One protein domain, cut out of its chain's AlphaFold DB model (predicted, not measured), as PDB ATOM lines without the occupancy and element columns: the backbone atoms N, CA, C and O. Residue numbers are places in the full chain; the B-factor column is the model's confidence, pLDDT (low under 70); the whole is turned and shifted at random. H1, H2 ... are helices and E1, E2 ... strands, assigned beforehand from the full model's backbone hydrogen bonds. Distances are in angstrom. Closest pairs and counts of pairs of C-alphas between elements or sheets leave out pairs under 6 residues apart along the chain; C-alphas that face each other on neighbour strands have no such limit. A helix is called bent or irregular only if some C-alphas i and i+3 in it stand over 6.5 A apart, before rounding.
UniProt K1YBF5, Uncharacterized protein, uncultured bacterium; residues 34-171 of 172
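Overview. This is residues 34 to 171 of the 172 residues of an uncharacterized protein of uncultured bacterium (UniProt K1YBF5). Three long helices, H4, H7 and H9, run side by side as a bundle of three, with H9 less closely packed on the other two. H1 covers H7 and H9 on one side, and on the other side of H9 sits a small sheet of two antiparallel strands, E1 and E2. The 138 printed residues hold nine named helices and two named strands, in the order H1 H2 H3 E1 H4 H5 E2 H6 H7 H8 H9, and the class is mostly helix. The whole is compact, with a radius of gyration of the C-alphas of 15.1 A, and elongated in outline, spanning 48 by 27 by 21 A.

Along the chain. Find C-alpha 34 at (76.652, -35.278, 6.241), where H1 begins and runs to residue 42, 12.4 A. Next come H2, residues 45 to 50, H3, residues 53 to 58, and strand E1, residues 60 to 63. H4 begins at C-alpha 68, (83.130, -22.012, -9.893), and ends at residue 83, 22.7 A on. Then look for H5, residues 90 to 93, irregular with C-alphas 90 and 93 7.1 A apart; E2, residues 98 to 101; and H6, residues 102 to 105. H7, residues 116 to 134, is 26.9 A long, and H8 is residues 136 to 139. H9, residues 144 to 169, is 37.7 A long, has a kink of 36 degrees near residue 154, and ends at C-alpha 169, (94.047, -30.215, -5.371).

Arrangement. Begin at H4 and H7, which touch at C-alphas Thr 72 and Phe 123, 5.3 A, at a shallow tilt of 26 degrees, the same way. H7 and H9 are close but not clearly touching, with the closest C-alphas, Gly 127 and Leu 159, 7.1 A apart. H1 touches H9 with H9 residues 159 to 167 alone; the closest C-alphas are Cys 36 and Leu 160, 5.3 A. H2 touches H7 at C-alphas Pro 45 and Val 117, 4.8 A. H3 touches H6 at C-alphas Gly 56 and Asp 103, 4.3 A. H5 touches H9 at C-alphas Pro 90 and Met 151, 6.5 A, and H8 only just touches H9, with 3 pairs of C-alphas within 8 A, the closest Ser 137 and Ser 149, 5.9 A. Between E1 and E2, N 61 and O 100 are within hydrogen-bond range at 2.8 A. Every O i to N i+4 pair is within range in H1, H4 and H7, against 20 of 22 in H9, 1 of 2 in H3 and 0 of 2 in H2, which has 3 of 3 O i to N i+3 pairs; H5, H6 and H8 are too short for an i+4 pair.

Size, cuts and confidence. The C-alphas farthest apart, Pro 54 and Phe 142, are 48.1 A apart. The printed part has no cut and no long link. Its mean pLDDT is 82.1, and residues 90 to 95, 136 to 142 and 170 to 171 are under 70.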
ATOM      1  N   LYS A  34      75.575 -35.312   5.236       76.69
ATOM      2  CA  LYS A  34      76.652 -35.278   6.241       76.69
ATOM      3  C   LYS A  34      78.047 -35.421   5.628       76.69
ATOM      4  O   LYS A  34      78.951 -34.688   6.002       76.69
ATOM      5  N   ILE A  35      78.214 -36.311   4.647       74.56
ATOM      6  CA  ILE A  35      79.499 -36.466   3.955       74.56
ATOM      7  C   ILE A  35      79.871 -35.179   3.209       74.56
ATOM      8  O   ILE A  35      81.025 -34.758   3.229       74.56
ATOM      9  N   CYS A  36      78.910 -34.548   2.535       82.56
ATOM     10  CA  CYS A  36      79.173 -33.298   1.828       82.56
ATOM     11  C   CYS A  36      79.537 -32.168   2.795       82.56
ATOM     12  O   CYS A  36      80.515 -31.467   2.546       82.56
ATOM     13  N   GLU A  37      78.827 -32.044   3.920       83.50
ATOM     14  CA  GLU A  37      79.163 -31.099   4.992       83.50
ATOM     15  C   GLU A  37      80.592 -31.312   5.513       83.50
ATOM     16  O   GLU A  37      81.332 -30.343   5.673       83.50
ATOM     17  N   GLU A  38      81.018 -32.563   5.710       79.00
ATOM     18  CA  GLU A  38      82.389 -32.894   6.117       79.00
ATOM     19  C   GLU A  38      83.426 -32.436   5.080       79.00
ATOM     20  O   GLU A  38      84.385 -31.750   5.436       79.00
ATOM     21  N   TYR A  39      83.235 -32.746   3.791       78.50
ATOM     22  CA  TYR A  39      84.169 -32.313   2.738       78.50
ATOM     23  C   TYR A  39      84.218 -30.796   2.572       78.50
ATOM     24  O   TYR A  39      85.299 -30.234   2.378       78.50
ATOM     25  N   LEU A  40      83.071 -30.123   2.659       85.88
ATOM     26  CA  LEU A  40      83.014 -28.664   2.651       85.88
ATOM     27  C   LEU A  40      83.698 -28.089   3.898       85.88
ATOM     28  O   LEU A  40      84.408 -27.090   3.803       85.88
ATOM     29  N   GLY A  41      83.549 -28.737   5.054       78.94
ATOM     30  CA  GLY A  41      84.221 -28.381   6.303       78.94
ATOM     31  C   GLY A  41      85.745 -28.450   6.200       78.94
ATOM     32  O   GLY A  41      86.416 -27.504   6.623       78.94
ATOM     33  N   LEU A  42      86.270 -29.514   5.583       80.38
ATOM     34  CA  LEU A  42      87.704 -29.737   5.352       80.38
ATOM     35  C   LEU A  42      88.325 -28.764   4.343       80.38
ATOM     36  O   LEU A  42      89.522 -28.488   4.427       80.38
ATOM     37  N   LEU A  43      87.523 -28.221   3.424       80.19
ATOM     38  CA  LEU A  43      87.986 -27.268   2.421       80.19
ATOM     39  C   LEU A  43      88.526 -26.009   3.118       80.19
ATOM     40  O   LEU A  43      87.767 -25.281   3.765       80.19
ATOM     41  N   SER A  44      89.829 -25.748   3.003       84.50
ATOM     42  CA  SER A  44      90.480 -24.568   3.586       84.50
ATOM     43  C   SER A  44      90.809 -23.552   2.488       84.50
ATOM     44  O   SER A  44      91.775 -23.758   1.747       84.50
ATOM     45  N   PRO A  45      90.040 -22.450   2.357       87.12
ATOM     46  CA  PRO A  45      90.224 -21.502   1.259       87.12
ATOM     47  C   PRO A  45      91.618 -20.869   1.225       87.12
ATOM     48  O   PRO A  45      92.160 -20.631   0.152       87.12
ATOM     49  N   SER A  46      92.240 -20.650   2.387       83.94
ATOM     50  CA  SER A  46      93.554 -20.004   2.495       83.94
ATOM     51  C   SER A  46      94.680 -20.773   1.801       83.94
ATOM     52  O   SER A  46      95.652 -20.161   1.360       83.94
ATOM     53  N   ILE A  47      94.547 -22.094   1.644       80.06
ATOM     54  CA  ILE A  47      95.552 -22.923   0.965       80.06
ATOM     55  C   ILE A  47      95.623 -22.589  -0.534       80.06
ATOM     56  O   ILE A  47      96.687 -22.675  -1.145       80.06
ATOM     57  N   PHE A  48      94.525 -22.103  -1.116       83.00
ATOM     58  CA  PHE A  48      94.465 -21.740  -2.531       83.00
ATOM     59  C   PHE A  48      95.205 -20.441  -2.875       83.00
ATOM     60  O   PHE A  48      95.354 -20.129  -4.054       83.00
ATOM     61  N   ASN A  49      95.745 -19.720  -1.885       81.69
ATOM     62  CA  ASN A  49      96.643 -18.592  -2.139       81.69
ATOM     63  C   ASN A  49      97.951 -19.034  -2.826       81.69
ATOM     64  O   ASN A  49      98.559 -18.276  -3.571       81.69
ATOM     65  N   ALA A  50      98.378 -20.280  -2.596       79.75
ATOM     66  CA  ALA A  50      99.565 -20.871  -3.217       79.75
ATOM     67  C   ALA A  50      99.217 -21.818  -4.381       79.75
ATOM     68  O   ALA A  50     100.047 -22.639  -4.779       79.75
ATOM     69  N   TYR A  51      97.987 -21.744  -4.898       81.62
ATOM     70  CA  TYR A  51      97.504 -22.645  -5.935       81.62
ATOM     71  C   TYR A  51      98.356 -22.562  -7.209       81.62
ATOM     72  O   TYR A  51      98.632 -21.478  -7.723       81.62
ATOM     73  N   LYS A  52      98.751 -23.728  -7.736       77.38
ATOM     74  CA  LYS A  52      99.553 -23.848  -8.956       77.38
ATOM     75  C   LYS A  52      98.688 -24.372 -10.114       77.38
ATOM     76  O   LYS A  52      98.275 -25.533 -10.058       77.38
ATOM     77  N   PRO A  53      98.489 -23.590 -11.194       80.19
ATOM     78  CA  PRO A  53      97.712 -23.993 -12.374       80.19
ATOM     79  C   PRO A  53      98.047 -25.378 -12.960       80.19
ATOM     80  O   PRO A  53      97.116 -26.124 -13.272       80.19
ATOM     81  N   PRO A  54      99.328 -25.811 -13.049       82.12
ATOM     82  CA  PRO A  54      99.660 -27.137 -13.579       82.12
ATOM     83  C   PRO A  54      98.962 -28.298 -12.858       82.12
ATOM     84  O   PRO A  54      98.560 -29.266 -13.504       82.12
ATOM     85  N   ASN A  55      98.739 -28.178 -11.545       75.94
ATOM     86  CA  ASN A  55      98.057 -29.203 -10.750       75.94
ATOM     87  C   ASN A  55      96.568 -29.295 -11.131       75.94
ATOM     88  O   ASN A  55      95.964 -30.370 -11.146       75.94
ATOM     89  N   GLY A  56      95.961 -28.162 -11.490       82.44
ATOM     90  CA  GLY A  56      94.585 -28.131 -11.965       82.44
ATOM     91  C   GLY A  56      94.393 -28.701 -13.354       82.44
ATOM     92  O   GLY A  56      93.338 -29.273 -13.615       82.44
ATOM     93  N   LEU A  57      95.389 -28.565 -14.231       84.31
ATOM     94  CA  LEU A  57      95.320 -29.045 -15.614       84.31
ATOM     95  C   LEU A  57      95.223 -30.572 -15.715       84.31
ATOM     96  O   LEU A  57      94.622 -31.080 -16.657       84.31
ATOM     97  N   ILE A  58      95.773 -31.304 -14.743       82.62
ATOM     98  CA  ILE A  58      95.722 -32.776 -14.704       82.62
ATOM     99  C   ILE A  58      94.511 -33.321 -13.936       82.62
ATOM    100  O   ILE A  58      94.174 -34.501 -14.055       82.62
ATOM    101  N   THR A  59      93.839 -32.472 -13.151       83.75
ATOM    102  CA  THR A  59      92.699 -32.878 -12.326       83.75
ATOM    103  C   THR A  59      91.393 -32.479 -12.989       83.75
ATOM    104  O   THR A  59      91.094 -31.298 -13.150       83.75
ATOM    105  N   PHE A  60      90.575 -33.476 -13.318       85.25
ATOM    106  CA  PHE A  60      89.280 -33.261 -13.952       85.25
ATOM    107  C   PHE A  60      88.134 -33.245 -12.939       85.25
ATOM    108  O   PHE A  60      88.076 -34.066 -12.014       85.25
ATOM    109  N   VAL A  61      87.201 -32.331 -13.178       88.25
ATOM    110  CA  VAL A  61      85.925 -32.164 -12.489       88.25
ATOM    111  C   VAL A  61      84.816 -32.397 -13.499       88.25
ATOM    112  O   VAL A  61      84.784 -31.755 -14.552       88.25
ATOM    113  N   ARG A  62      83.888 -33.298 -13.173       87.00
ATOM    114  CA  ARG A  62      82.655 -33.452 -13.932       87.00
ATOM    115  C   ARG A  62      81.620 -32.481 -13.373       87.00
ATOM    116  O   ARG A  62      81.225 -32.573 -12.216       87.00
ATOM    117  N   THR A  63      81.182 -31.522 -14.177       87.00
ATOM    118  CA  THR A  63      80.210 -30.512 -13.732       87.00
ATOM    119  C   THR A  63      79.379 -29.983 -14.900       87.00
ATOM    120  O   THR A  63      79.856 -29.991 -16.039       87.00
ATOM    121  N   PRO A  64      78.121 -29.563 -14.674       86.12
ATOM    122  CA  PRO A  64      77.335 -28.889 -15.704       86.12
ATOM    123  C   PRO A  64      77.768 -27.422 -15.906       86.12
ATOM    124  O   PRO A  64      77.505 -26.851 -16.969       86.12
ATOM    125  N   TYR A  65      78.495 -26.817 -14.958       88.94
ATOM    126  CA  TYR A  65      78.925 -25.409 -15.004       88.94
ATOM    127  C   TYR A  65      80.327 -25.245 -15.597       88.94
ATOM    128  O   TYR A  65      81.127 -26.179 -15.594       88.94
ATOM    129  N   LYS A  66      80.631 -24.072 -16.165       88.12
ATOM    130  CA  LYS A  66      81.942 -23.829 -16.798       88.12
ATOM    131  C   LYS A  66      83.003 -23.380 -15.798       88.12
ATOM    132  O   LYS A  66      84.182 -23.640 -16.022       88.12
ATOM    133  N   ASN A  67      82.576 -22.710 -14.735       91.56
ATOM    134  CA  ASN A  67      83.434 -22.168 -13.693       91.56
ATOM    135  C   ASN A  67      82.745 -22.186 -12.323       91.56
ATOM    136  O   ASN A  67      81.527 -22.358 -12.210       91.56
ATOM    137  N   LEU A  68      83.552 -21.997 -11.284       91.38
ATOM    138  CA  LEU A  68      83.130 -22.012  -9.893       91.38
ATOM    139  C   LEU A  68      82.157 -20.868  -9.585       91.38
ATOM    140  O   LEU A  68      81.202 -21.066  -8.844       91.38
ATOM    141  N   GLY A  69      82.346 -19.696 -10.196       91.12
ATOM    142  CA  GLY A  69      81.461 -18.543 -10.007       91.12
ATOM    143  C   GLY A  69      80.023 -18.806 -10.469       91.12
ATOM    144  O   GLY A  69      79.075 -18.515  -9.739       91.12
ATOM    145  N   GLU A  70      79.845 -19.392 -11.654       90.19
ATOM    146  CA  GLU A  70      78.546 -19.846 -12.168       90.19
ATOM    147  C   GLU A  70      77.908 -20.864 -11.224       90.19
ATOM    148  O   GLU A  70      76.716 -20.765 -10.918       90.19
ATOM    149  N   PHE A  71      78.707 -21.811 -10.724       90.81
ATOM    150  CA  PHE A  71      78.198 -22.825  -9.814       90.81
ATOM    151  C   PHE A  71      77.732 -22.213  -8.486       90.81
ATOM    152  O   PHE A  71      76.614 -22.469  -8.040       90.81
ATOM    153  N   THR A  72      78.530 -21.326  -7.892       92.06
ATOM    154  CA  THR A  72      78.181 -20.619  -6.654       92.06
ATOM    155  C   THR A  72      76.912 -19.782  -6.817       92.06
ATOM    156  O   THR A  72      76.014 -19.867  -5.979       92.06
ATOM    157  N   LYS A  73      76.767 -19.035  -7.924       90.81
ATOM    158  CA  LYS A  73      75.529 -18.288  -8.229       90.81
ATOM    159  C   LYS A  73      74.309 -19.208  -8.240       90.81
ATOM    160  O   LYS A  73      73.254 -18.845  -7.720       90.81
ATOM    161  N   LYS A  74      74.451 -20.415  -8.791       88.62
ATOM    162  CA  LYS A  74      73.370 -21.403  -8.824       88.62
ATOM    163  C   LYS A  74      73.012 -21.935  -7.436       88.62
ATOM    164  O   LYS A  74      71.823 -22.065  -7.137       88.62
ATOM    165  N   LEU A  75      74.002 -22.216  -6.588       90.19
ATOM    166  CA  LEU A  75      73.768 -22.634  -5.200       90.19
ATOM    167  C   LEU A  75      72.984 -21.556  -4.435       90.19
ATOM    168  O   LEU A  75      71.981 -21.866  -3.794       90.19
ATOM    169  N   ILE A  76      73.373 -20.286  -4.586       91.06
ATOM    170  CA  ILE A  76      72.685 -19.140  -3.968       91.06
ATOM    171  C   ILE A  76      71.243 -19.013  -4.477       91.06
ATOM    172  O   ILE A  76      70.319 -18.894  -3.674       91.06
ATOM    173  N   ALA A  77      71.023 -19.080  -5.793       89.88
ATOM    174  CA  ALA A  77      69.678 -19.009  -6.366       89.88
ATOM    175  C   ALA A  77      68.775 -20.146  -5.857       89.88
ATOM    176  O   ALA A  77      67.611 -19.925  -5.535       89.88
ATOM    177  N   THR A  78      69.328 -21.353  -5.727       87.88
ATOM    178  CA  THR A  78      68.602 -22.521  -5.207       87.88
ATOM    179  C   THR A  78      68.214 -22.320  -3.740       87.88
ATOM    180  O   THR A  78      67.063 -22.524  -3.367       87.88
ATOM    181  N   ASN A  79      69.156 -21.851  -2.920       87.69
ATOM    182  CA  ASN A  79      68.930 -21.499  -1.518       87.69
ATOM    183  C   ASN A  79      67.800 -20.456  -1.370       87.69
ATOM    184  O   ASN A  79      66.925 -20.610  -0.519       87.69
ATOM    185  N   LEU A  80      67.760 -19.434  -2.235       88.50
ATOM    186  CA  LEU A  80      66.687 -18.431  -2.245       88.50
ATOM    187  C   LEU A  80      65.316 -19.031  -2.588       88.50
ATOM    188  O   LEU A  80      64.353 -18.764  -1.869       88.50
ATOM    189  N   LEU A  81      65.223 -19.859  -3.635       87.56
ATOM    190  CA  LEU A  81      63.962 -20.503  -4.022       87.56
ATOM    191  C   LEU A  81      63.403 -21.393  -2.911       87.56
ATOM    192  O   LEU A  81      62.204 -21.353  -2.639       87.56
ATOM    193  N   LEU A  82      64.269 -22.163  -2.248       85.19
ATOM    194  CA  LEU A  82      63.872 -23.010  -1.126       85.19
ATOM    195  C   LEU A  82      63.345 -22.175   0.047       85.19
ATOM    196  O   LEU A  82      62.261 -22.461   0.549       85.19
ATOM    197  N   LYS A  83      64.040 -21.091   0.422       85.31
ATOM    198  CA  LYS A  83      63.583 -20.165   1.479       85.31
ATOM    199  C   LYS A  83      62.242 -19.511   1.158       85.31
ATOM    200  O   LYS A  83      61.418 -19.322   2.044       85.31
ATOM    201  N   GLN A  84      62.017 -19.173  -0.108       87.38
ATOM    202  CA  GLN A  84      60.751 -18.614  -0.588       87.38
ATOM    203  C   GLN A  84      59.676 -19.671  -0.802       87.38
ATOM    204  O   GLN A  84      58.579 -19.347  -1.252       87.38
ATOM    205  N   SER A  85      59.959 -20.940  -0.501       82.12
ATOM    206  CA  SER A  85      58.985 -21.998  -0.681       82.12
ATOM    207  C   SER A  85      58.510 -22.115  -2.143       82.12
ATOM    208  O   SER A  85      57.350 -22.420  -2.420       82.12
ATOM    209  N   SER A  86      59.419 -21.913  -3.093       84.94
ATOM    210  CA  SER A  86      59.167 -22.111  -4.521       84.94
ATOM    211  C   SER A  86      59.463 -23.552  -4.952       84.94
ATOM    212  O   SER A  86      60.275 -24.251  -4.339       84.94
ATOM    213  N   ILE A  87      58.788 -24.010  -6.008       84.44
ATOM    214  CA  ILE A  87      59.087 -25.294  -6.655       84.44
ATOM    215  C   ILE A  87      60.326 -25.112  -7.534       84.44
ATOM    216  O   ILE A  87      60.348 -24.243  -8.404       84.44
ATOM    217  N   ILE A  88      61.346 -25.947  -7.333       84.75
ATOM    218  CA  ILE A  88      62.505 -26.000  -8.226       84.75
ATOM    219  C   ILE A  88      62.101 -26.749  -9.494       84.75
ATOM    220  O   ILE A  88      61.598 -27.872  -9.438       84.75
ATOM    221  N   THR A  89      62.309 -26.136 -10.653       79.50
ATOM    222  CA  THR A  89      61.881 -26.709 -11.929       79.50
ATOM    223  C   THR A  89      62.774 -27.889 -12.362       79.50
ATOM    224  O   THR A  89      63.967 -27.913 -12.055       79.50
ATOM    225  N   PRO A  90      62.245 -28.897 -13.082       66.88
ATOM    226  CA  PRO A  90      63.029 -30.076 -13.477       66.88
ATOM    227  C   PRO A  90      64.189 -29.810 -14.444       66.88
ATOM    228  O   PRO A  90      65.121 -30.605 -14.529       66.88
ATOM    229  N   ASP A  91      64.136 -28.710 -15.187       66.88
ATOM    230  CA  ASP A  91      65.175 -28.234 -16.106       66.88
ATOM    231  C   ASP A  91      66.356 -27.553 -15.401       66.88
ATOM    232  O   ASP A  91      67.382 -27.283 -16.027       66.88
ATOM    233  N   TRP A  92      66.259 -27.351 -14.086       68.06
ATOM    234  CA  TRP A  92      67.224 -26.598 -13.293       68.06
ATOM    235  C   TRP A  92      68.649 -27.172 -13.304       68.06
ATOM    236  O   TRP A  92      69.591 -26.391 -13.154       68.06
ATOM    237  N   ASP A  93      68.803 -28.490 -13.502       65.44
ATOM    238  CA  ASP A  93      70.090 -29.214 -13.569       65.44
ATOM    239  C   ASP A  93      70.177 -30.180 -14.773       65.44
ATOM    240  O   ASP A  93      70.885 -31.185 -14.748       65.44
ATOM    241  N   ASN A  94      69.447 -29.900 -15.860       59.78
ATOM    242  CA  ASN A  94      69.475 -30.733 -17.074       59.78
ATOM    243  C   ASN A  94      70.660 -30.420 -18.011       59.78
ATOM    244  O   ASN A  94      70.669 -30.834 -19.171       59.78
ATOM    245  N   GLY A  95      71.670 -29.693 -17.526       64.81
ATOM    246  CA  GLY A  95      72.885 -29.432 -18.290       64.81
ATOM    247  C   GLY A  95      73.641 -30.726 -18.597       64.81
ATOM    248  O   GLY A  95      73.781 -31.602 -17.743       64.81
ATOM    249  N   ALA A  96      74.171 -30.848 -19.816       76.50
ATOM    250  CA  ALA A  96      75.085 -31.936 -20.136       76.50
ATOM    251  C   ALA A  96      76.342 -31.815 -19.258       76.50
ATOM    252  O   ALA A  96      77.064 -30.814 -19.317       76.50
ATOM    253  N   TYR A  97      76.596 -32.837 -18.440       84.62
ATOM    254  CA  TYR A  97      77.822 -32.921 -17.656       84.62
ATOM    255  C   TYR A  97      79.029 -32.942 -18.591       84.62
ATOM    256  O   TYR A  97      79.093 -33.742 -19.525       84.62
ATOM    257  N   ARG A  98      80.010 -32.095 -18.295       87.62
ATOM    258  CA  ARG A  98      81.283 -32.017 -19.012       87.62
ATOM    259  C   ARG A  98      82.429 -32.244 -18.047       87.62
ATOM    260  O   ARG A  98      82.338 -31.882 -16.877       87.62
ATOM    261  N   ASN A  99      83.510 -32.812 -18.564       89.94
ATOM    262  CA  ASN A  99      84.774 -32.868 -17.847       89.94
ATOM    263  C   ASN A  99      85.553 -31.590 -18.153       89.94
ATOM    264  O   ASN A  99      85.855 -31.305 -19.312       89.94
ATOM    265  N   ILE A 100      85.864 -30.826 -17.115       91.75
ATOM    266  CA  ILE A 100      86.732 -29.650 -17.185       91.75
ATOM    267  C   ILE A 100      87.885 -29.818 -16.204       91.75
ATOM    268  O   ILE A 100      87.786 -30.580 -15.247       91.75
ATOM    269  N   THR A 101      88.984 -29.120 -16.438       91.31
ATOM    270  CA  THR A 101      90.107 -29.088 -15.500       91.31
ATOM    271  C   THR A 101      89.777 -28.191 -14.308       91.31
ATOM    272  O   THR A 101      89.024 -27.226 -14.452       91.31
ATOM    273  N   VAL A 102      90.339 -28.486 -13.131       88.94
ATOM    274  CA  VAL A 102      90.173 -27.623 -11.943       88.94
ATOM    275  C   VAL A 102      90.703 -26.219 -12.220       88.94
ATOM    276  O   VAL A 102      90.074 -25.251 -11.813       88.94
ATOM    277  N   ASP A 103      91.795 -26.106 -12.979       90.38
ATOM    278  CA  ASP A 103      92.346 -24.812 -13.395       90.38
ATOM    279  C   ASP A 103      91.300 -23.982 -14.148       90.38
ATOM    280  O   ASP A 103      90.941 -22.892 -13.718       90.38
ATOM    281  N   ARG A 104      90.690 -24.560 -15.193       90.56
ATOM    282  CA  ARG A 104      89.622 -23.905 -15.958       90.56
ATOM    283  C   ARG A 104      88.407 -23.573 -15.099       90.56
ATOM    284  O   ARG A 104      87.725 -22.587 -15.359       90.56
ATOM    285  N   PHE A 105      88.125 -24.394 -14.094       91.69
ATOM    286  CA  PHE A 105      87.013 -24.160 -13.188       91.69
ATOM    287  C   PHE A 105      87.233 -22.944 -12.278       91.69
ATOM    288  O   PHE A 105      86.264 -22.321 -11.853       91.69
ATOM    289  N   LEU A 106      88.487 -22.573 -12.020       89.81
ATOM    290  CA  LEU A 106      88.881 -21.410 -11.223       89.81
ATOM    291  C   LEU A 106      89.092 -20.135 -12.063       89.81
ATOM    292  O   LEU A 106      89.531 -19.108 -11.549       89.81
ATOM    293  N   ILE A 107      88.747 -20.174 -13.349       89.50
ATOM    294  CA  ILE A 107      88.752 -19.012 -14.243       89.50
ATOM    295  C   ILE A 107      87.348 -18.390 -14.259       89.50
ATOM    296  O   ILE A 107      86.344 -19.098 -14.227       89.50
ATOM    297  N   THR A 108      87.246 -17.064 -14.306       87.56
ATOM    298  CA  THR A 108      85.971 -16.345 -14.412       87.56
ATOM    299  C   THR A 108      85.312 -16.536 -15.785       87.56
ATOM    300  O   THR A 108      85.914 -17.050 -16.730       87.56
ATOM    301  N   SER A 109      84.055 -16.106 -15.932       83.69
ATOM    302  CA  SER A 109      83.340 -16.124 -17.219       83.69
ATOM    303  C   SER A 109      84.052 -15.331 -18.319       83.69
ATOM    304  O   SER A 109      83.907 -15.652 -19.496       83.69
ATOM    305  N   GLU A 110      84.839 -14.330 -17.936       85.06
ATOM    306  CA  GLU A 110      85.583 -13.437 -18.824       85.06
ATOM    307  C   GLU A 110      86.984 -13.972 -19.165       85.06
ATOM    308  O   GLU A 110      87.697 -13.353 -19.950       85.06
ATOM    309  N   GLY A 111      87.387 -15.120 -18.608       80.31
ATOM    310  CA  GLY A 111      88.675 -15.747 -18.910       80.31
ATOM    311  C   GLY A 111      89.835 -15.329 -18.000       80.31
ATOM    312  O   GLY A 111      90.971 -15.709 -18.273       80.31
ATOM    313  N   PHE A 112      89.579 -14.586 -16.919       82.81
ATOM    314  CA  PHE A 112      90.608 -14.204 -15.947       82.81
ATOM    315  C   PHE A 112      90.700 -15.209 -14.803       82.81
ATOM    316  O   PHE A 112      89.710 -15.838 -14.443       82.81
ATOM    317  N   TYR A 113      91.870 -15.343 -14.180       77.75
ATOM    318  CA  TYR A 113      91.978 -16.106 -12.939       77.75
ATOM    319  C   TYR A 113      91.135 -15.441 -11.848       77.75
ATOM    320  O   TYR A 113      91.267 -14.240 -11.602       77.75
ATOM    321  N   ALA A 114      90.255 -16.214 -11.212       78.44
ATOM    322  CA  ALA A 114      89.510 -15.728 -10.065       78.44
ATOM    323  C   ALA A 114      90.452 -15.529  -8.867       78.44
ATOM    324  O   ALA A 114      91.505 -16.164  -8.761       78.44
ATOM    325  N   ASP A 115      90.041 -14.695  -7.911       88.62
ATOM    326  CA  ASP A 115      90.578 -14.796  -6.556       88.62
ATOM    327  C   ASP A 115      90.166 -16.164  -5.997       88.62
ATOM    328  O   ASP A 115      89.027 -16.364  -5.565       88.62
ATOM    329  N   ASN A 116      91.089 -17.123  -6.070       86.38
ATOM    330  CA  ASN A 116      90.828 -18.510  -5.706       86.38
ATOM    331  C   ASN A 116      90.413 -18.637  -4.240       86.38
ATOM    332  O   ASN A 116      89.529 -19.427  -3.926       86.38
ATOM    333  N   VAL A 117      91.014 -17.851  -3.343       89.12
ATOM    334  CA  VAL A 117      90.699 -17.906  -1.911       89.12
ATOM    335  C   VAL A 117      89.254 -17.477  -1.699       89.12
ATOM    336  O   VAL A 117      88.481 -18.196  -1.064       89.12
ATOM    337  N   LYS A 118      88.865 -16.339  -2.279       91.06
ATOM    338  CA  LYS A 118      87.497 -15.837  -2.166       91.06
ATOM    339  C   LYS A 118      86.490 -16.771  -2.837       91.06
ATOM    340  O   LYS A 118      85.502 -17.143  -2.216       91.06
ATOM    341  N   ALA A 119      86.751 -17.205  -4.068       88.94
ATOM    342  CA  ALA A 119      85.823 -18.049  -4.819       88.94
ATOM    343  C   ALA A 119      85.562 -19.394  -4.118       88.94
ATOM    344  O   ALA A 119      84.426 -19.870  -4.073       88.94
ATOM    345  N   ILE A 120      86.604 -19.987  -3.525       90.88
ATOM    346  CA  ILE A 120      86.505 -21.223  -2.744       90.88
ATOM    347  C   ILE A 120      85.760 -20.992  -1.422       90.88
ATOM    348  O   ILE A 120      84.970 -21.846  -1.014       90.88
ATOM    349  N   ALA A 121      85.975 -19.850  -0.760       92.94
ATOM    350  CA  ALA A 121      85.232 -19.479   0.442       92.94
ATOM    351  C   ALA A 121      83.732 -19.290   0.152       92.94
ATOM    352  O   ALA A 121      82.903 -19.874   0.852       92.94
ATOM    353  N   ASP A 122      83.393 -18.564  -0.917       93.69
ATOM    354  CA  ASP A 122      82.011 -18.325  -1.343       93.69
ATOM    355  C   ASP A 122      81.313 -19.647  -1.701       93.69
ATOM    356  O   ASP A 122      80.189 -19.911  -1.267       93.69
ATOM    357  N   PHE A 123      82.004 -20.527  -2.436       93.88
ATOM    358  CA  PHE A 123      81.521 -21.874  -2.746       93.88
ATOM    359  C   PHE A 123      81.261 -22.696  -1.479       93.88
ATOM    360  O   PHE A 123      80.185 -23.283  -1.328       93.88
ATOM    361  N   LYS A 124      82.226 -22.722  -0.549       93.31
ATOM    362  CA  LYS A 124      82.101 -23.431   0.731       93.31
ATOM    363  C   LYS A 124      80.878 -22.949   1.502       93.31
ATOM    364  O   LYS A 124      80.096 -23.770   1.979       93.31
ATOM    365  N   GLN A 125      80.706 -21.634   1.620       94.81
ATOM    366  CA  GLN A 125      79.586 -21.052   2.346       94.81
ATOM    367  C   GLN A 125      78.247 -21.405   1.688       94.81
ATOM    368  O   GLN A 125      77.363 -21.933   2.363       94.81
ATOM    369  N   ALA A 126      78.108 -21.185   0.377       92.56
ATOM    370  CA  ALA A 126      76.870 -21.469  -0.345       92.56
ATOM    371  C   ALA A 126      76.491 -22.960  -0.283       92.56
ATOM    372  O   ALA A 126      75.322 -23.298  -0.090       92.56
ATOM    373  N   GLY A 127      77.475 -23.859  -0.388       91.19
ATOM    374  CA  GLY A 127      77.264 -25.301  -0.256       91.19
ATOM    375  C   GLY A 127      76.799 -25.714   1.143       91.19
ATOM    376  O   GLY A 127      75.874 -26.518   1.271       91.19
ATOM    377  N   LEU A 128      77.393 -25.145   2.198       92.06
ATOM    378  CA  LEU A 128      76.988 -25.419   3.583       92.06
ATOM    379  C   LEU A 128      75.587 -24.880   3.890       92.06
ATOM    380  O   LEU A 128      74.817 -25.541   4.584       92.06
ATOM    381  N   GLU A 129      75.238 -23.702   3.373       90.38
ATOM    382  CA  GLU A 129      73.882 -23.162   3.496       90.38
ATOM    383  C   GLU A 129      72.847 -24.054   2.806       90.38
ATOM    384  O   GLU A 129      71.811 -24.349   3.401       90.38
ATOM    385  N   LEU A 130      73.152 -24.552   1.602       87.19
ATOM    386  CA  LEU A 130      72.280 -25.496   0.906       87.19
ATOM    387  C   LEU A 130      72.092 -26.788   1.716       87.19
ATOM    388  O   LEU A 130      70.964 -27.253   1.864       87.19
ATOM    389  N   CYS A 131      73.170 -27.339   2.289       86.19
ATOM    390  CA  CYS A 131      73.081 -28.536   3.128       86.19
ATOM    391  C   CYS A 131      72.144 -28.323   4.326       86.19
ATOM    392  O   CYS A 131      71.317 -29.185   4.607       86.19
ATOM    393  N   LYS A 132      72.197 -27.159   4.991       85.38
ATOM    394  CA  LYS A 132      71.295 -26.850   6.115       85.38
ATOM    395  C   LYS A 132      69.820 -26.890   5.715       85.38
ATOM    396  O   LYS A 132      69.021 -27.442   6.459       85.38
ATOM    397  N   LEU A 133      69.464 -26.359   4.545       78.44
ATOM    398  CA  LEU A 133      68.077 -26.389   4.066       78.44
ATOM    399  C   LEU A 133      67.599 -27.792   3.684       78.44
ATOM    400  O   LEU A 133      66.413 -28.086   3.767       78.44
ATOM    401  N   MET A 134      68.513 -28.683   3.298       74.94
ATOM    402  CA  MET A 134      68.167 -30.071   2.988       74.94
ATOM    403  C   MET A 134      67.875 -30.918   4.241       74.94
ATOM    404  O   MET A 134      67.347 -32.017   4.106       74.94
ATOM    405  N   VAL A 135      68.170 -30.435   5.458       71.56
ATOM    406  CA  VAL A 135      67.846 -31.144   6.716       71.56
ATOM    407  C   VAL A 135      66.347 -31.430   6.820       71.56
ATOM    408  O   VAL A 135      65.956 -32.532   7.189       71.56
ATOM    409  N   GLU A 136      65.521 -30.445   6.474       63.53
ATOM    410  CA  GLU A 136      64.059 -30.519   6.587       63.53
ATOM    411  C   GLU A 136      63.450 -31.455   5.531       63.53
ATOM    412  O   GLU A 136      62.380 -32.024   5.732       63.53
ATOM    413  N   SER A 137      64.177 -31.693   4.433       61.03
ATOM    414  CA  SER A 137      63.747 -32.588   3.354       61.03
ATOM    415  C   SER A 137      63.957 -34.080   3.638       61.03
ATOM    416  O   SER A 137      63.376 -34.909   2.941       61.03
ATOM    417  N   ASP A 138      64.736 -34.437   4.670       57.22
ATOM    418  CA  ASP A 138      64.947 -35.837   5.080       57.22
ATOM    419  C   ASP A 138      63.681 -36.445   5.737       57.22
ATOM    420  O   ASP A 138      63.556 -37.667   5.828       57.22
ATOM    421  N   THR A 139      62.739 -35.603   6.186       61.06
ATOM    422  CA  THR A 139      61.484 -35.990   6.863       61.06
ATOM    423  C   THR A 139      60.224 -35.525   6.127       61.06
ATOM    424  O   THR A 139      59.140 -35.554   6.701       61.06
ATOM    425  N   ALA A 140      60.358 -35.050   4.888       60.38
ATOM    426  CA  ALA A 140      59.267 -34.431   4.145       60.38
ATOM    427  C   ALA A 140      58.144 -35.423   3.793       60.38
ATOM    428  O   ALA A 140      58.398 -36.498   3.247       60.38
ATOM    429  N   GLU A 141      56.897 -35.031   4.063       57.09
ATOM    430  CA  GLU A 141      55.707 -35.721   3.559       57.09
ATOM    431  C   GLU A 141      55.499 -35.432   2.058       57.09
ATOM    432  O   GLU A 141      56.071 -34.491   1.496       57.09
ATOM    433  N   PHE A 142      54.692 -36.266   1.392       65.12
ATOM    434  CA  PHE A 142      54.389 -36.157  -0.039       65.12
ATOM    435  C   PHE A 142      53.993 -34.727  -0.444       65.12
ATOM    436  O   PHE A 142      53.174 -34.084   0.213       65.12
ATOM    437  N   GLY A 143      54.536 -34.242  -1.566       71.75
ATOM    438  CA  GLY A 143      54.220 -32.917  -2.101       71.75
ATOM    439  C   GLY A 143      55.451 -32.122  -2.528       71.75
ATOM    440  O   GLY A 143      56.366 -32.637  -3.171       71.75
ATOM    441  N   LYS A 144      55.460 -30.823  -2.219       77.94
ATOM    442  CA  LYS A 144      56.482 -29.887  -2.708       77.94
ATOM    443  C   LYS A 144      57.886 -30.192  -2.175       77.94
ATOM    444  O   LYS A 144      58.858 -30.048  -2.916       77.94
ATOM    445  N   ASP A 145      57.992 -30.617  -0.925       75.56
ATOM    446  CA  ASP A 145      59.288 -30.859  -0.291       75.56
ATOM    447  C   ASP A 145      59.931 -32.153  -0.805       75.56
ATOM    448  O   ASP A 145      61.131 -32.172  -1.081       75.56
ATOM    449  N   GLU A 146      59.132 -33.189  -1.081       74.88
ATOM    450  CA  GLU A 146      59.582 -34.385  -1.806       74.88
ATOM    451  C   GLU A 146      60.069 -34.034  -3.222       74.88
ATOM    452  O   GLU A 146      61.153 -34.453  -3.640       74.88
ATOM    453  N   HIS A 147      59.300 -33.227  -3.965       82.38
ATOM    454  CA  HIS A 147      59.691 -32.773  -5.304       82.38
ATOM    455  C   HIS A 147      61.034 -32.037  -5.274       82.38
ATOM    456  O   HIS A 147      61.952 -32.377  -6.025       82.38
ATOM    457  N   ASN A 148      61.173 -31.065  -4.371       81.94
ATOM    458  CA  ASN A 148      62.411 -30.316  -4.204       81.94
ATOM    459  C   ASN A 148      63.565 -31.246  -3.796       81.94
ATOM    460  O   ASN A 148      64.633 -31.160  -4.394       81.94
ATOM    461  N   SER A 149      63.352 -32.202  -2.887       76.81
ATOM    462  CA  SER A 149      64.358 -33.206  -2.499       76.81
ATOM    463  C   SER A 149      64.874 -34.018  -3.699       76.81
ATOM    464  O   SER A 149      66.086 -34.159  -3.920       76.81
ATOM    465  N   ARG A 150      63.962 -34.472  -4.568       74.25
ATOM    466  CA  ARG A 150      64.315 -35.199  -5.798       74.25
ATOM    467  C   ARG A 150      65.112 -34.333  -6.773       74.25
ATOM    468  O   ARG A 150      66.070 -34.827  -7.367       74.25
ATOM    469  N   MET A 151      64.758 -33.055  -6.927       77.50
ATOM    470  CA  MET A 151      65.495 -32.130  -7.801       77.50
ATOM    471  C   MET A 151      66.877 -31.774  -7.238       77.50
ATOM    472  O   MET A 151      67.866 -31.749  -7.973       77.50
ATOM    473  N   LEU A 152      66.972 -31.570  -5.924       78.69
ATOM    474  CA  LEU A 152      68.212 -31.223  -5.235       78.69
ATOM    475  C   LEU A 152      69.228 -32.362  -5.214       78.69
ATOM    476  O   LEU A 152      70.425 -32.097  -5.156       78.69
ATOM    477  N   THR A 153      68.788 -33.617  -5.317       76.81
ATOM    478  CA  THR A 153      69.686 -34.781  -5.299       76.81
ATOM    479  C   THR A 153      70.778 -34.694  -6.376       76.81
ATOM    480  O   THR A 153      71.935 -35.017  -6.104       76.81
ATOM    481  N   LYS A 154      70.460 -34.211  -7.586       75.19
ATOM    482  CA  LYS A 154      71.452 -34.076  -8.672       75.19
ATOM    483  C   LYS A 154      72.470 -32.966  -8.394       75.19
ATOM    484  O   LYS A 154      73.676 -33.207  -8.449       75.19
ATOM    485  N   LEU A 155      71.979 -31.796  -7.980       80.75
ATOM    486  CA  LEU A 155      72.809 -30.666  -7.560       80.75
ATOM    487  C   LEU A 155      73.742 -31.065  -6.407       80.75
ATOM    488  O   LEU A 155      74.920 -30.711  -6.399       80.75
ATOM    489  N   PHE A 156      73.223 -31.852  -5.465       81.75
ATOM    490  CA  PHE A 156      73.947 -32.353  -4.308       81.75
ATOM    491  C   PHE A 156      75.068 -33.333  -4.687       81.75
ATOM    492  O   PHE A 156      76.190 -33.216  -4.189       81.75
ATOM    493  N   ILE A 157      74.802 -34.270  -5.603       79.12
ATOM    494  CA  ILE A 157      75.834 -35.170  -6.141       79.12
ATOM    495  C   ILE A 157      76.964 -34.353  -6.779       79.12
ATOM    496  O   ILE A 157      78.138 -34.630  -6.524       79.12
ATOM    497  N   ASN A 158      76.623 -33.323  -7.561       83.06
ATOM    498  CA  ASN A 158      77.635 -32.480  -8.186       83.06
ATOM    499  C   ASN A 158      78.439 -31.663  -7.166       83.06
ATOM    500  O   ASN A 158      79.663 -31.593  -7.265       83.06
ATOM    501  N   LEU A 159      77.767 -31.098  -6.160       87.00
ATOM    502  CA  LEU A 159      78.404 -30.364  -5.068       87.00
ATOM    503  C   LEU A 159      79.448 -31.227  -4.349       87.00
ATOM    504  O   LEU A 159      80.575 -30.775  -4.130       87.00
ATOM    505  N   LEU A 160      79.100 -32.477  -4.030       83.31
ATOM    506  CA  LEU A 160      80.020 -33.415  -3.393       83.31
ATOM    507  C   LEU A 160      81.233 -33.713  -4.281       83.31
ATOM    508  O   LEU A 160      82.365 -33.696  -3.797       83.31
ATOM    509  N   GLU A 161      81.015 -33.989  -5.567       82.56
ATOM    510  CA  GLU A 161      82.102 -34.295  -6.497       82.56
ATOM    511  C   GLU A 161      83.097 -33.130  -6.595       82.56
ATOM    512  O   GLU A 161      84.307 -33.330  -6.461       82.56
ATOM    513  N   VAL A 162      82.587 -31.906  -6.746       86.12
ATOM    514  CA  VAL A 162      83.403 -30.688  -6.787       86.12
ATOM    515  C   VAL A 162      84.172 -30.499  -5.479       86.12
ATOM    516  O   VAL A 162      85.384 -30.283  -5.513       86.12
ATOM    517  N   ALA A 163      83.513 -30.645  -4.325       85.69
ATOM    518  CA  ALA A 163      84.160 -30.501  -3.023       85.69
ATOM    519  C   ALA A 163      85.311 -31.505  -2.839       85.69
ATOM    520  O   ALA A 163      86.388 -31.136  -2.371       85.69
ATOM    521  N   VAL A 164      85.127 -32.763  -3.249       82.56
ATOM    522  CA  VAL A 164      86.185 -33.783  -3.195       82.56
ATOM    523  C   VAL A 164      87.360 -33.405  -4.098       82.56
ATOM    524  O   VAL A 164      88.510 -33.478  -3.667       82.56
ATOM    525  N   LYS A 165      87.096 -32.982  -5.338       83.12
ATOM    526  CA  LYS A 165      88.151 -32.621  -6.296       83.12
ATOM    527  C   LYS A 165      88.960 -31.409  -5.849       83.12
ATOM    528  O   LYS A 165      90.183 -31.436  -5.948       83.12
ATOM    529  N   LEU A 166      88.305 -30.389  -5.301       84.69
ATOM    530  CA  LEU A 166      88.990 -29.218  -4.755       84.69
ATOM    531  C   LEU A 166      89.847 -29.580  -3.535       84.69
ATOM    532  O   LEU A 166      90.982 -29.123  -3.433       84.69
ATOM    533  N   ASN A 167      89.356 -30.458  -2.654       80.12
ATOM    534  CA  ASN A 167      90.151 -30.955  -1.529       80.12
ATOM    535  C   ASN A 167      91.407 -31.707  -1.999       80.12
ATOM    536  O   ASN A 167      92.477 -31.487  -1.443       80.12
ATOM    537  N   ILE A 168      91.311 -32.541  -3.040       75.75
ATOM    538  CA  ILE A 168      92.476 -33.245  -3.608       75.75
ATOM    539  C   ILE A 168      93.540 -32.240  -4.063       75.75
ATOM    540  O   ILE A 168      94.701 -32.363  -3.689       75.75
ATOM    541  N   VAL A 169      93.129 -31.215  -4.809       78.44
ATOM    542  CA  VAL A 169      94.047 -30.215  -5.371       78.44
ATOM    543  C   VAL A 169      94.650 -29.290  -4.310       78.44
ATOM    544  O   VAL A 169      95.763 -28.815  -4.488       78.44
ATOM    545  N   SER A 170      93.964 -29.050  -3.191       65.88
ATOM    546  CA  SER A 170      94.522 -28.255  -2.084       65.88
ATOM    547  C   SER A 170      95.639 -28.952  -1.294       65.88
ATOM    548  O   SER A 170      96.284 -28.317  -0.467       65.88
ATOM    549  N   VAL A 171      95.848 -30.255  -1.488       56.66
ATOM    550  CA  VAL A 171      96.750 -31.072  -0.657       56.66
ATOM    551  C   VAL A 171      98.060 -31.428  -1.381       56.66
ATOM    552  O   VAL A 171      99.018 -31.831  -0.718       56.66
TER     553      VAL A 171